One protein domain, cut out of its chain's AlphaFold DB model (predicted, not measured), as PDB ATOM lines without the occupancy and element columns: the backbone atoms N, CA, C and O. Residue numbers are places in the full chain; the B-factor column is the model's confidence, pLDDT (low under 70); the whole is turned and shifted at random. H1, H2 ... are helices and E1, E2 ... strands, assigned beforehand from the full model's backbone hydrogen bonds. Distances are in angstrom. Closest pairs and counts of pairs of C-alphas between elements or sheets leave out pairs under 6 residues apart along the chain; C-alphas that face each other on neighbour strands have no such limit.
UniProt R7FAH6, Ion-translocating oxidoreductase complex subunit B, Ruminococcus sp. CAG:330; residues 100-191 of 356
ATOM      1  N   PRO A 100     -20.955 -20.146  30.924       91.62
ATOM      2  CA  PRO A 100     -21.552 -21.425  31.266       91.62
ATOM      3  C   PRO A 100     -21.088 -21.892  32.645       91.62
ATOM      4  O   PRO A 100     -19.918 -21.765  33.013       91.62
ATOM      5  N   VAL A 101     -22.007 -22.501  33.382       91.88
ATOM      6  CA  VAL A 101     -21.778 -23.129  34.679       91.88
ATOM      7  C   VAL A 101     -22.272 -24.558  34.619       91.88
ATOM      8  O   VAL A 101     -23.385 -24.822  34.177       91.88
ATOM      9  N   LEU A 102     -21.443 -25.483  35.099       94.06
ATOM     10  CA  LEU A 102     -21.842 -26.869  35.293       94.06
ATOM     11  C   LEU A 102     -22.401 -27.073  36.704       94.06
ATOM     12  O   LEU A 102     -21.663 -26.967  37.688       94.06
ATOM     13  N   HIS A 103     -23.660 -27.496  36.782       94.31
ATOM     14  CA  HIS A 103     -24.369 -27.927  37.992       94.31
ATOM     15  C   HIS A 103     -23.957 -29.339  38.441       94.31
ATOM     16  O   HIS A 103     -24.783 -30.191  38.772       94.31
ATOM     17  N   CYS A 104     -22.656 -29.626  38.445       93.44
ATOM     18  CA  CYS A 104     -22.116 -30.902  38.901       93.44
ATOM     19  C   CYS A 104     -20.676 -30.759  39.411       93.44
ATOM     20  O   CYS A 104     -19.805 -30.292  38.686       93.44
ATOM     21  N   ASN A 105     -20.432 -31.237  40.632       91.00
ATOM     22  CA  ASN A 105     -19.107 -31.400  41.243       91.00
ATOM     23  C   ASN A 105     -18.839 -32.867  41.639       91.00
ATOM     24  O   ASN A 105     -18.188 -33.170  42.642       91.00
ATOM     25  N   GLY A 106     -19.452 -33.799  40.905       89.88
ATOM     26  CA  GLY A 106     -19.284 -35.237  41.088       89.88
ATOM     27  C   GLY A 106     -18.071 -35.746  40.323       89.88
ATOM     28  O   GLY A 106     -18.245 -36.482  39.359       89.88
ATOM     29  N   THR A 107     -16.870 -35.325  40.722       90.25
ATOM     30  CA  THR A 107     -15.616 -35.865  40.175       90.25
ATOM     31  C   THR A 107     -15.501 -37.370  40.437       90.25
ATOM     32  O   THR A 107     -16.222 -37.919  41.279       90.25
ATOM     33  N   CYS A 108     -14.564 -38.039  39.761       87.75
ATOM     34  CA  CYS A 108     -14.278 -39.466  39.974       87.75
ATOM     35  C   CYS A 108     -14.004 -39.840  41.448       87.75
ATOM     36  O   CYS A 108     -14.309 -40.955  41.859       87.75
ATOM     37  N   ASP A 109     -13.498 -38.912  42.266       88.81
ATOM     38  CA  ASP A 109     -13.250 -39.148  43.700       88.81
ATOM     39  C   ASP A 109     -14.526 -39.068  44.555       88.81
ATOM     40  O   ASP A 109     -14.616 -39.635  45.658       88.81
ATOM     41  N   ALA A 110     -15.515 -38.320  44.059       89.38
ATOM     42  CA  ALA A 110     -16.761 -38.025  44.745       89.38
ATOM     43  C   ALA A 110     -17.875 -39.021  44.403       89.38
ATOM     44  O   ALA A 110     -18.724 -39.282  45.256       89.38
ATOM     45  N   THR A 111     -17.899 -39.581  43.194       89.44
ATOM     46  CA  THR A 111     -18.914 -40.554  42.756       89.44
ATOM     47  C   THR A 111     -18.292 -41.663  41.912       89.44
ATOM     48  O   THR A 111     -17.351 -41.435  41.159       89.44
ATOM     49  N   ALA A 112     -18.841 -42.871  42.030       88.88
ATOM     50  CA  ALA A 112     -18.415 -44.022  41.245       88.88
ATOM     51  C   ALA A 112     -19.255 -44.176  39.965       88.88
ATOM     52  O   ALA A 112     -20.347 -43.614  39.821       88.88
ATOM     53  N   ARG A 113     -18.754 -44.984  39.030       89.31
ATOM     54  CA  ARG A 113     -19.494 -45.428  37.840       89.31
ATOM     55  C   ARG A 113     -20.220 -46.735  38.153       89.31
ATOM     56  O   ARG A 113     -19.697 -47.553  38.899       89.31
ATOM     57  N   LYS A 114     -21.420 -46.923  37.598       89.69
ATOM     58  CA  LYS A 114     -22.198 -48.168  37.763       89.69
ATOM     59  C   LYS A 114     -21.609 -49.308  36.934       89.69
ATOM     60  O   LYS A 114     -21.612 -50.449  37.369       89.69
ATOM     61  N   PHE A 115     -21.140 -48.981  35.735       89.38
ATOM     62  CA  PHE A 115     -20.588 -49.914  34.757       89.38
ATOM     63  C   PHE A 115     -19.704 -49.144  33.765       89.38
ATOM     64  O   PHE A 115     -19.757 -47.907  33.690       89.38
ATOM     65  N   ARG A 116     -18.893 -49.875  32.996       87.75
ATOM     66  CA  ARG A 116     -18.173 -49.335  31.839       87.75
ATOM     67  C   ARG A 116     -19.088 -49.400  30.620       87.75
ATOM     68  O   ARG A 116     -19.674 -50.440  30.345       87.75
ATOM     69  N   PHE A 117     -19.256 -48.275  29.942       87.50
ATOM     70  CA  PHE A 117     -20.147 -48.180  28.796       87.50
ATOM     71  C   PHE A 117     -19.358 -48.395  27.507       87.50
ATOM     72  O   PHE A 117     -18.536 -47.557  27.155       87.50
ATOM     73  N   ASP A 118     -19.651 -49.492  26.810       88.00
ATOM     74  CA  ASP A 118     -18.927 -49.923  25.603       88.00
ATOM     75  C   ASP A 118     -19.665 -49.563  24.295       88.00
ATOM     76  O   ASP A 118     -19.330 -50.054  23.222       88.00
ATOM     77  N   GLY A 119     -20.690 -48.706  24.372       88.38
ATOM     78  CA  GLY A 119     -21.453 -48.241  23.211       88.38
ATOM     79  C   GLY A 119     -20.859 -47.000  22.536       88.38
ATOM     80  O   GLY A 119     -19.711 -46.616  22.764       88.38
ATOM     81  N   VAL A 120     -21.684 -46.330  21.724       91.19
ATOM     82  CA  VAL A 120     -21.353 -45.032  21.109       91.19
ATOM     83  C   VAL A 120     -21.064 -44.018  22.209       91.19
ATOM     84  O   VAL A 120     -21.985 -43.660  22.937       91.19
ATOM     85  N   GLN A 121     -19.815 -43.560  22.320       90.75
ATOM     86  CA  GLN A 121     -19.290 -42.745  23.426       90.75
ATOM     87  C   GLN A 121     -19.865 -41.316  23.460       90.75
ATOM     88  O   GLN A 121     -19.152 -40.340  23.263       90.75
ATOM     89  N   THR A 122     -21.168 -41.188  23.717       94.19
ATOM     90  CA  THR A 122     -21.888 -39.917  23.861       94.19
ATOM     91  C   THR A 122     -22.779 -39.926  25.101       94.19
ATOM     92  O   THR A 122     -23.380 -40.942  25.472       94.19
ATOM     93  N   CYS A 123     -22.902 -38.765  25.747       93.88
ATOM     94  CA  CYS A 123     -23.798 -38.509  26.874       93.88
ATOM     95  C   CYS A 123     -25.228 -38.898  26.522       93.88
ATOM     96  O   CYS A 123     -25.902 -39.549  27.320       93.88
ATOM     97  N   THR A 124     -25.666 -38.534  25.322       94.31
ATOM     98  CA  THR A 124     -27.008 -38.816  24.819       94.31
ATOM     99  C   THR A 124     -27.266 -40.318  24.726       94.31
ATOM    100  O   THR A 124     -28.277 -40.789  25.254       94.31
ATOM    101  N   ALA A 125     -26.343 -41.096  24.147       93.12
ATOM    102  CA  ALA A 125     -26.503 -42.544  24.039       93.12
ATOM    103  C   ALA A 125     -26.544 -43.212  25.418       93.12
ATOM    104  O   ALA A 125     -27.493 -43.936  25.729       93.12
ATOM    105  N   ALA A 126     -25.573 -42.932  26.294       92.81
ATOM    106  CA  ALA A 126     -25.556 -43.608  27.589       92.81
ATOM    107  C   ALA A 126     -26.713 -43.177  28.499       92.81
ATOM    108  O   ALA A 126     -27.192 -43.978  29.306       92.81
ATOM    109  N   LYS A 127     -27.204 -41.933  28.370       93.56
ATOM    110  CA  LYS A 127     -28.404 -41.496  29.089       93.56
ATOM    111  C   LYS A 127     -29.644 -42.226  28.593       93.56
ATOM    112  O   LYS A 127     -30.417 -42.706  29.419       93.56
ATOM    113  N   ARG A 128     -29.821 -42.316  27.274       92.06
ATOM    114  CA  ARG A 128     -31.012 -42.901  26.648       92.06
ATOM    115  C   ARG A 128     -31.168 -44.386  26.957       92.06
ATOM    116  O   ARG A 128     -32.273 -44.809  27.271       92.06
ATOM    117  N   PHE A 129     -30.087 -45.160  26.885       89.44
ATOM    118  CA  PHE A 129     -30.162 -46.613  27.063       89.44
ATOM    119  C   PHE A 129     -30.009 -47.064  28.519       89.44
ATOM    120  O   PHE A 129     -30.645 -48.031  28.922       89.44
ATOM    121  N   TYR A 130     -29.200 -46.361  29.318       88.44
ATOM    122  CA  TYR A 130     -28.806 -46.841  30.651       88.44
ATOM    123  C   TYR A 130     -29.098 -45.850  31.787       88.44
ATOM    124  O   TYR A 130     -28.700 -46.065  32.932       88.44
ATOM    125  N   GLY A 131     -29.765 -44.729  31.497       88.69
ATOM    126  CA  GLY A 131     -30.032 -43.680  32.485       88.69
ATOM    127  C   GLY A 131     -28.785 -42.891  32.904       88.69
ATOM    128  O   GLY A 131     -28.876 -42.022  33.776       88.69
ATOM    129  N   GLY A 132     -27.647 -43.131  32.251       90.62
ATOM    130  CA  GLY A 132     -26.337 -42.597  32.595       90.62
ATOM    131  C   GLY A 132     -25.400 -43.671  33.146       90.62
ATOM    132  O   GLY A 132     -25.787 -44.776  33.501       90.62
ATOM    133  N   THR A 133     -24.129 -43.322  33.218       88.38
ATOM    134  CA  THR A 133     -23.013 -44.220  33.545       88.38
ATOM    135  C   THR A 133     -22.539 -44.092  34.997       88.38
ATOM    136  O   THR A 133     -21.874 -44.983  35.524       88.38
ATOM    137  N   GLY A 134     -22.869 -42.982  35.663       89.12
ATOM    138  CA  GLY A 134     -22.574 -42.737  37.075       89.12
ATOM    139  C   GLY A 134     -23.579 -43.399  38.018       89.12
ATOM    140  O   GLY A 134     -24.731 -43.632  37.647       89.12
ATOM    141  N   VAL A 135     -23.169 -43.646  39.268       91.56
ATOM    142  CA  VAL A 135     -24.099 -44.013  40.355       91.56
ATOM    143  C   VAL A 135     -25.158 -42.917  40.514       91.56
ATOM    144  O   VAL A 135     -26.348 -43.210  40.622       91.56
ATOM    145  N   CYS A 136     -24.743 -41.651  40.405       91.19
ATOM    146  CA  CYS A 136     -25.647 -40.511  40.311       91.19
ATOM    147  C   CYS A 136     -26.256 -40.369  38.903       91.19
ATOM    148  O   CYS A 136     -25.578 -39.976  37.954       91.19
ATOM    149  N   THR A 137     -27.567 -40.600  38.788       91.56
ATOM    150  CA  THR A 137     -28.352 -40.467  37.543       91.56
ATOM    151  C   THR A 137     -28.432 -39.023  37.014       91.56
ATOM    152  O   THR A 137     -28.635 -38.807  35.818       91.56
ATOM    153  N   TYR A 138     -28.269 -38.035  37.899       91.69
ATOM    154  CA  TYR A 138     -28.360 -36.603  37.587       91.69
ATOM    155  C   TYR A 138     -26.997 -35.968  37.273       91.69
ATOM    156  O   TYR A 138     -26.942 -34.812  36.882       91.69
ATOM    157  N   GLY A 139     -25.887 -36.681  37.470       92.62
ATOM    158  CA  GLY A 139     -24.542 -36.118  37.340       92.62
ATOM    159  C   GLY A 139     -24.063 -35.947  35.897       92.62
ATOM    160  O   GLY A 139     -24.679 -36.429  34.943       92.62
ATOM    161  N   CYS A 140     -22.926 -35.270  35.733       94.38
ATOM    162  CA  CYS A 140     -22.221 -35.225  34.456       94.38
ATOM    163  C   CYS A 140     -21.767 -36.642  34.073       94.38
ATOM    164  O   CYS A 140     -21.270 -37.392  34.911       94.38
ATOM    165  N   LEU A 141     -21.957 -37.017  32.806       93.38
ATOM    166  CA  LEU A 141     -21.592 -38.350  32.318       93.38
ATOM    167  C   LEU A 141     -20.149 -38.424  31.806       93.38
ATOM    168  O   LEU A 141     -19.613 -39.528  31.694       93.38
ATOM    169  N   GLY A 142     -19.528 -37.276  31.522       92.38
ATOM    170  CA  GLY A 142     -18.120 -37.180  31.136       92.38
ATOM    171  C   GLY A 142     -17.782 -37.694  29.733       92.38
ATOM    172  O   GLY A 142     -16.615 -37.928  29.469       92.38
ATOM    173  N   MET A 143     -18.764 -37.886  28.840       91.81
ATOM    174  CA  MET A 143     -18.516 -38.392  27.473       91.81
ATOM    175  C   MET A 143     -18.332 -37.296  26.415       91.81
ATOM    176  O   MET A 143     -18.016 -37.604  25.277       91.81
ATOM    177  N   GLY A 144     -18.496 -36.018  26.771       92.19
ATOM    178  CA  GLY A 144     -18.034 -34.928  25.907       92.19
ATOM    179  C   GLY A 144     -18.991 -34.432  24.817       92.19
ATOM    180  O   GLY A 144     -18.539 -33.682  23.965       92.19
ATOM    181  N   ASP A 145     -20.297 -34.719  24.852       95.19
ATOM    182  CA  ASP A 145     -21.258 -34.121  23.893       95.19
ATOM    183  C   ASP A 145     -21.152 -32.586  23.865       95.19
ATOM    184  O   ASP A 145     -21.153 -31.970  22.805       95.19
ATOM    185  N   CYS A 146     -20.965 -31.957  25.031       94.19
ATOM    186  CA  CYS A 146     -20.727 -30.519  25.125       94.19
ATOM    187  C   CYS A 146     -19.406 -30.072  24.475       94.19
ATOM    188  O   CYS A 146     -19.362 -28.973  23.930       94.19
ATOM    189  N   VAL A 147     -18.362 -30.905  24.512       95.06
ATOM    190  CA  VAL A 147     -17.078 -30.656  23.838       95.06
ATOM    191  C   VAL A 147     -17.275 -30.724  22.326       95.06
ATOM    192  O   VAL A 147     -16.876 -29.804  21.627       95.06
ATOM    193  N   SER A 148     -17.990 -31.740  21.836       93.62
ATOM    194  CA  SER A 148     -18.208 -31.952  20.398       93.62
ATOM    195  C   SER A 148     -18.949 -30.809  19.690       93.62
ATOM    196  O   SER A 148     -18.767 -30.612  18.495       93.62
ATOM    197  N   VAL A 149     -19.768 -30.039  20.416       93.38
ATOM    198  CA  VAL A 149     -20.533 -28.907  19.857       93.38
ATOM    199  C   VAL A 149     -19.851 -27.548  20.052       93.38
ATOM    200  O   VAL A 149     -20.407 -26.517  19.663       93.38
ATOM    201  N   CYS A 150     -18.702 -27.500  20.729       90.69
ATOM    202  CA  CYS A 150     -18.037 -26.248  21.059       90.69
ATOM    203  C   CYS A 150     -17.062 -25.834  19.954       90.69
ATOM    204  O   CYS A 150     -15.921 -26.259  19.945       90.69
ATOM    205  N   GLU A 151     -17.484 -24.916  19.085       87.31
ATOM    206  CA  GLU A 151     -16.652 -24.383  17.985       87.31
ATOM    207  C   GLU A 151     -15.423 -23.581  18.447       87.31
ATOM    208  O   GLU A 151     -14.528 -23.315  17.658       87.31
ATOM    209  N   ASN A 152     -15.386 -23.178  19.721       86.50
ATOM    210  CA  ASN A 152     -14.309 -22.367  20.294       86.50
ATOM    211  C   ASN A 152     -13.369 -23.179  21.205       86.50
ATOM    212  O   ASN A 152     -12.567 -22.578  21.924       86.50
ATOM    213  N   ASP A 153     -13.539 -24.506  21.271       86.94
ATOM    214  CA  ASP A 153     -12.724 -25.424  22.086       86.94
ATOM    215  C   ASP A 153     -12.565 -24.984  23.556       86.94
ATOM    216  O   ASP A 153     -11.507 -25.068  24.179       86.94
ATOM    217  N   VAL A 154     -13.652 -24.470  24.137       90.00
ATOM    218  CA  VAL A 154     -13.672 -23.900  25.498       90.00
ATOM    219  C   VAL A 154     -13.850 -24.970  26.579       90.00
ATOM    220  O   VAL A 154     -13.633 -24.709  27.766       90.00
ATOM    221  N   ILE A 155     -14.302 -26.158  26.188       92.94
ATOM    222  CA  ILE A 155     -14.777 -27.200  27.095       92.94
ATOM    223  C   ILE A 155     -13.814 -28.379  27.036       92.94
ATOM    224  O   ILE A 155     -13.503 -28.877  25.961       92.94
ATOM    225  N   SER A 156     -13.387 -28.862  28.198       92.38
ATOM    226  CA  SER A 156     -12.578 -30.078  28.333       92.38
ATOM    227  C   SER A 156     -13.180 -30.997  29.389       92.38
ATOM    228  O   SER A 156     -13.852 -30.530  30.307       92.38
ATOM    229  N   ILE A 157     -12.963 -32.306  29.273       92.88
ATOM    230  CA  ILE A 157     -13.355 -33.252  30.323       92.88
ATOM    231  C   ILE A 157     -12.155 -33.484  31.238       92.88
ATOM    232  O   ILE A 157     -11.131 -33.999  30.804       92.88
ATOM    233  N   GLN A 158     -12.289 -33.120  32.511       91.19
ATOM    234  CA  GLN A 158     -11.269 -33.329  33.540       91.19
ATOM    235  C   GLN A 158     -11.914 -34.036  34.730       91.19
ATOM    236  O   GLN A 158     -13.003 -33.663  35.163       91.19
ATOM    237  N   ASN A 159     -11.274 -35.083  35.256       87.62
ATOM    238  CA  ASN A 159     -11.794 -35.875  36.383       87.62
ATOM    239  C   ASN A 159     -13.248 -36.358  36.197       87.62
ATOM    240  O   ASN A 159     -14.033 -36.391  37.150       87.62
ATOM    241  N   GLY A 160     -13.614 -36.709  34.959       88.19
ATOM    242  CA  GLY A 160     -14.938 -37.225  34.601       88.19
ATOM    243  C   GLY A 160     -16.051 -36.174  34.487       88.19
ATOM    244  O   GLY A 160     -17.197 -36.549  34.236       88.19
ATOM    245  N   ILE A 161     -15.743 -34.880  34.634       93.06
ATOM    246  CA  ILE A 161     -16.704 -33.772  34.515       93.06
ATOM    247  C   ILE A 161     -16.255 -32.742  33.473       93.06
ATOM    248  O   ILE A 161     -15.081 -32.664  33.126       93.06
ATOM    249  N   ALA A 162     -17.199 -31.948  32.963       93.56
ATOM    250  CA  ALA A 162     -16.898 -30.875  32.018       93.56
ATOM    251  C   ALA A 162     -16.358 -29.622  32.733       93.56
ATOM    252  O   ALA A 162     -17.001 -29.070  33.626       93.56
ATOM    253  N   THR A 163     -15.204 -29.144  32.285       91.31
ATOM    254  CA  THR A 163     -14.518 -27.939  32.757       91.31
ATOM    255  C   THR A 163     -14.500 -26.899  31.641       91.31
ATOM    256  O   THR A 163     -14.296 -27.237  30.475       91.31
ATOM    257  N   PHE A 164     -14.718 -25.630  31.993       90.88
ATOM    258  CA  PHE A 164     -14.925 -24.535  31.041       90.88
ATOM    259  C   PHE A 164     -13.871 -23.444  31.223       90.88
ATOM    260  O   PHE A 164     -13.670 -22.955  32.336       90.88
ATOM    261  N   CYS A 165     -13.269 -22.990  30.125       87.88
ATOM    262  CA  CYS A 165     -12.449 -21.780  30.105       87.88
ATOM    263  C   CYS A 165     -13.344 -20.539  29.939       87.88
ATOM    264  O   CYS A 165     -13.610 -20.086  28.824       87.88
ATOM    265  N   THR A 166     -13.818 -19.965  31.047       84.50
ATOM    266  CA  THR A 166     -14.775 -18.838  31.029       84.50
ATOM    267  C   THR A 166     -14.292 -17.629  30.227       84.50
ATOM    268  O   THR A 166     -15.111 -16.932  29.642       84.50
ATOM    269  N   GLU A 167     -12.978 -17.416  30.129       85.25
ATOM    270  CA  GLU A 167     -12.362 -16.297  29.403       85.25
ATOM    271  C   GLU A 167     -12.552 -16.355  27.885       85.25
ATOM    272  O   GLU A 167     -12.670 -15.308  27.252       85.25
ATOM    273  N   LYS A 168     -12.638 -17.552  27.298       86.69
ATOM    274  CA  LYS A 168     -12.820 -17.748  25.848       86.69
ATOM    275  C   LYS A 168     -14.273 -18.009  25.459       86.69
ATOM    276  O   LYS A 168     -14.611 -18.062  24.281       86.69
ATOM    277  N   CYS A 169     -15.155 -18.197  26.440       87.38
ATOM    278  CA  CYS A 169     -16.549 -18.486  26.151       87.38
ATOM    279  C   CYS A 169     -17.268 -17.253  25.595       87.38
ATOM    280  O   CYS A 169     -17.237 -16.185  26.210       87.38
ATOM    281  N   VAL A 170     -17.958 -17.445  24.469       85.62
ATOM    282  CA  VAL A 170     -18.814 -16.431  23.834       85.62
ATOM    283  C   VAL A 170     -20.264 -16.488  24.317       85.62
ATOM    284  O   VAL A 170     -21.024 -15.578  24.037       85.62
ATOM    285  N   GLY A 171     -20.675 -17.540  25.036       87.00
ATOM    286  CA  GLY A 171     -22.042 -17.637  25.563       87.00
ATOM    287  C   GLY A 171     -23.112 -18.083  24.553       87.00
ATOM    288  O   GLY A 171     -24.282 -17.768  24.724       87.00
ATOM    289  N   CYS A 172     -22.754 -18.851  23.517       87.50
ATOM    290  CA  CYS A 172     -23.676 -19.279  22.447       87.50
ATOM    291  C   CYS A 172     -24.755 -20.307  22.854       87.50
ATOM    292  O   CYS A 172     -25.576 -20.695  22.024       87.50
ATOM    293  N   ASN A 173     -24.741 -20.799  24.098       89.31
ATOM    294  CA  ASN A 173     -25.730 -21.731  24.658       89.31
ATOM    295  C   ASN A 173     -25.857 -23.113  23.959       89.31
ATOM    296  O   ASN A 173     -26.729 -23.914  24.293       89.31
ATOM    297  N   LYS A 174     -24.963 -23.463  23.023       91.00
ATOM    298  CA  LYS A 174     -24.974 -24.778  22.343       91.00
ATOM    299  C   LYS A 174     -24.753 -25.944  23.318       91.00
ATOM    300  O   LYS A 174     -25.435 -26.964  23.247       91.00
ATOM    301  N   CYS A 175     -23.844 -25.771  24.278       92.94
ATOM    302  CA  CYS A 175     -23.489 -26.807  25.246       92.94
ATOM    303  C   CYS A 175     -24.617 -27.142  26.242       92.94
ATOM    304  O   CYS A 175     -24.736 -28.299  26.640       92.94
ATOM    305  N   ALA A 176     -25.465 -26.179  26.617       93.56
ATOM    306  CA  ALA A 176     -26.627 -26.456  27.463       93.56
ATOM    307  C   ALA A 176     -27.695 -27.248  26.712       93.56
ATOM    308  O   ALA A 176     -28.220 -28.220  27.249       93.56
ATOM    309  N   LYS A 177     -27.957 -26.881  25.449       92.38
ATOM    310  CA  LYS A 177     -28.956 -27.546  24.600       92.38
ATOM    311  C   LYS A 177     -28.620 -29.015  24.341       92.38
ATOM    312  O   LYS A 177     -29.518 -29.847  24.357       92.38
ATOM    313  N   VAL A 178     -27.343 -29.341  24.130       95.06
ATOM    314  CA  VAL A 178     -26.919 -30.731  23.876       95.06
ATOM    315  C   VAL A 178     -26.844 -31.578  25.151       95.06
ATOM    316  O   VAL A 178     -26.769 -32.800  25.074       95.06
ATOM    317  N   CYS A 179     -26.829 -30.971  26.343       95.50
ATOM    318  CA  CYS A 179     -26.654 -31.717  27.584       95.50
ATOM    319  C   CYS A 179     -27.918 -32.531  27.918       95.50
ATOM    320  O   CYS A 179     -28.915 -31.946  28.342       95.50
ATOM    321  N   PRO A 180     -27.893 -33.878  27.864       93.94
ATOM    322  CA  PRO A 180     -29.102 -34.682  28.071       93.94
ATOM    323  C   PRO A 180     -29.595 -34.672  29.528       93.94
ATOM    324  O   PRO A 180     -30.739 -35.019  29.798       93.94
ATOM    325  N   ASN A 181     -28.732 -34.288  30.477       92.62
ATOM    326  CA  ASN A 181     -29.085 -34.107  31.887       92.62
ATOM    327  C   ASN A 181     -29.376 -32.636  32.247       92.62
ATOM    328  O   ASN A 181     -29.647 -32.363  33.413       92.62
ATOM    329  N   GLY A 182     -29.290 -31.693  31.296       93.19
ATOM    330  CA  GLY A 182     -29.578 -30.273  31.536       93.19
ATOM    331  C   GLY A 182     -28.700 -29.627  32.614       93.19
ATOM    332  O   GLY A 182     -29.192 -28.893  33.458       93.19
ATOM    333  N   LEU A 183     -27.404 -29.953  32.643       93.88
ATOM    334  CA  LEU A 183     -26.500 -29.549  33.733       93.88
ATOM    335  C   LEU A 183     -25.785 -28.233  33.503       93.88
ATOM    336  O   LEU A 183     -25.108 -27.760  34.411       93.88
ATOM    337  N   ILE A 184     -25.846 -27.706  32.290       94.50
ATOM    338  CA  ILE A 184     -25.120 -26.503  31.922       94.50
ATOM    339  C   ILE A 184     -26.138 -25.378  31.834       94.50
ATOM    340  O   ILE A 184     -27.095 -25.475  31.075       94.50
ATOM    341  N   GLU A 185     -25.916 -24.325  32.605       91.44
ATOM    342  CA  GLU A 185     -26.728 -23.113  32.600       91.44
ATOM    343  C   GLU A 185     -25.818 -21.912  32.352       91.44
ATOM    344  O   GLU A 185     -24.651 -21.922  32.747       91.44
ATOM    345  N   LEU A 186     -26.320 -20.890  31.664       90.38
ATOM    346  CA  LEU A 186     -25.568 -19.664  31.445       90.38
ATOM    347  C   LEU A 186     -25.966 -18.643  32.490       90.38
ATOM    348  O   LEU A 186     -27.140 -18.323  32.641       90.38
ATOM    349  N   ARG A 187     -24.962 -18.088  33.158       90.12
ATOM    350  CA  ARG A 187     -25.138 -16.999  34.109       90.12
ATOM    351  C   ARG A 187     -24.475 -15.724  33.608       90.12
ATOM    352  O   ARG A 187     -23.480 -15.810  32.885       90.12
ATOM    353  N   PRO A 188     -24.909 -14.548  34.076       88.81
ATOM    354  CA  PRO A 188     -24.143 -13.320  33.908       88.81
ATOM    355  C   PRO A 188     -22.774 -13.413  34.602       88.81
ATOM    356  O   PRO A 188     -22.654 -13.928  35.720       88.81
ATOM    357  N   GLU A 189     -21.726 -12.882  33.974       86.44
ATOM    358  CA  GLU A 189     -20.355 -12.953  34.496       86.44
ATOM    359  C   GLU A 189     -20.201 -12.274  35.871       86.44
ATOM    360  O   GLU A 189     -19.438 -12.748  36.723       86.44
ATOM    361  N   LYS A 190     -20.972 -11.207  36.130       87.25
ATOM    362  CA  LYS A 190     -20.946 -10.462  37.402       87.25
ATOM    363  C   LYS A 190     -21.407 -11.302  38.595       87.25
ATOM    364  O   LYS A 190     -20.989 -11.042  39.727       87.25
ATOM    365  N   LYS A 191     -22.269 -12.296  38.371       88.69
ATOM    366  CA  LYS A 191     -22.803 -13.171  39.420       88.69
ATOM    367  C   LYS A 191     -21.863 -14.359  39.569       88.69
ATOM    368  O   LYS A 191     -21.709 -15.130  38.642       88.69
TER     369      LYS A 191
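AT A GLANCE: This is residues 100 to 191 of the 356 residues of the protein "Ion-translocating oxidoreductase complex subunit B" of Ruminococcus sp. CAG:330 (UniProt R7FAH6). There is little regular structure here: two small strand pairs, E1 with E4 and E2 with E3, and the touching helices H2 and H3 make one half of an elongated body, and H1 among long loops makes the other. The printed part has 92 residues with three named helices and four named strands, in the order E1 H1 H2 E2 E3 H3 E4; both sheets are antiparallel, and the class is mixed, with only 33 residues in named elements. It is compact, radius of gyration of the C-alphas 12.8 A, spanning 38 by 25 by 18 A.

IN THESE COORDINATES: Find C-alpha 100 at (-21.552, -21.425, 31.266), where E1, residues 100 to 102, begins. Then come H1, 123 to 130, 10.4 A long, H2, 145 to 148, E2, 155 to 158, E3, 161 to 164, and H3, 174 to 178. E4, 184 to 188, 13.4 A, ends at (-24.143, -13.320, 33.908).

HOW THE PARTS SIT: Look at E1 and E4, antiparallel at 134 degrees: N 101 and O 185 are 2.8 A apart. In the hairpin E2 and E3, N 163 and O 156 are 2.8 A apart. H2 and H3 touch, closest C-alphas Cys 146 and Cys 175, 4.6 A. H1 and H2 are close but not clearly touching, closest C-alphas Cys 123 and Asp 145, 5.9 A. In H1 and H3 every O i to N i+4 pair is within hydrogen-bond range; H2 is too short for one.

THE WHOLE: The farthest C-alphas, Asp 118 and Lys 190, are 41.2 A apart. The printed part has no cut; the links E1 to H1 and H1 to H2 are long, and no printed residue is under 70 in pLDDT.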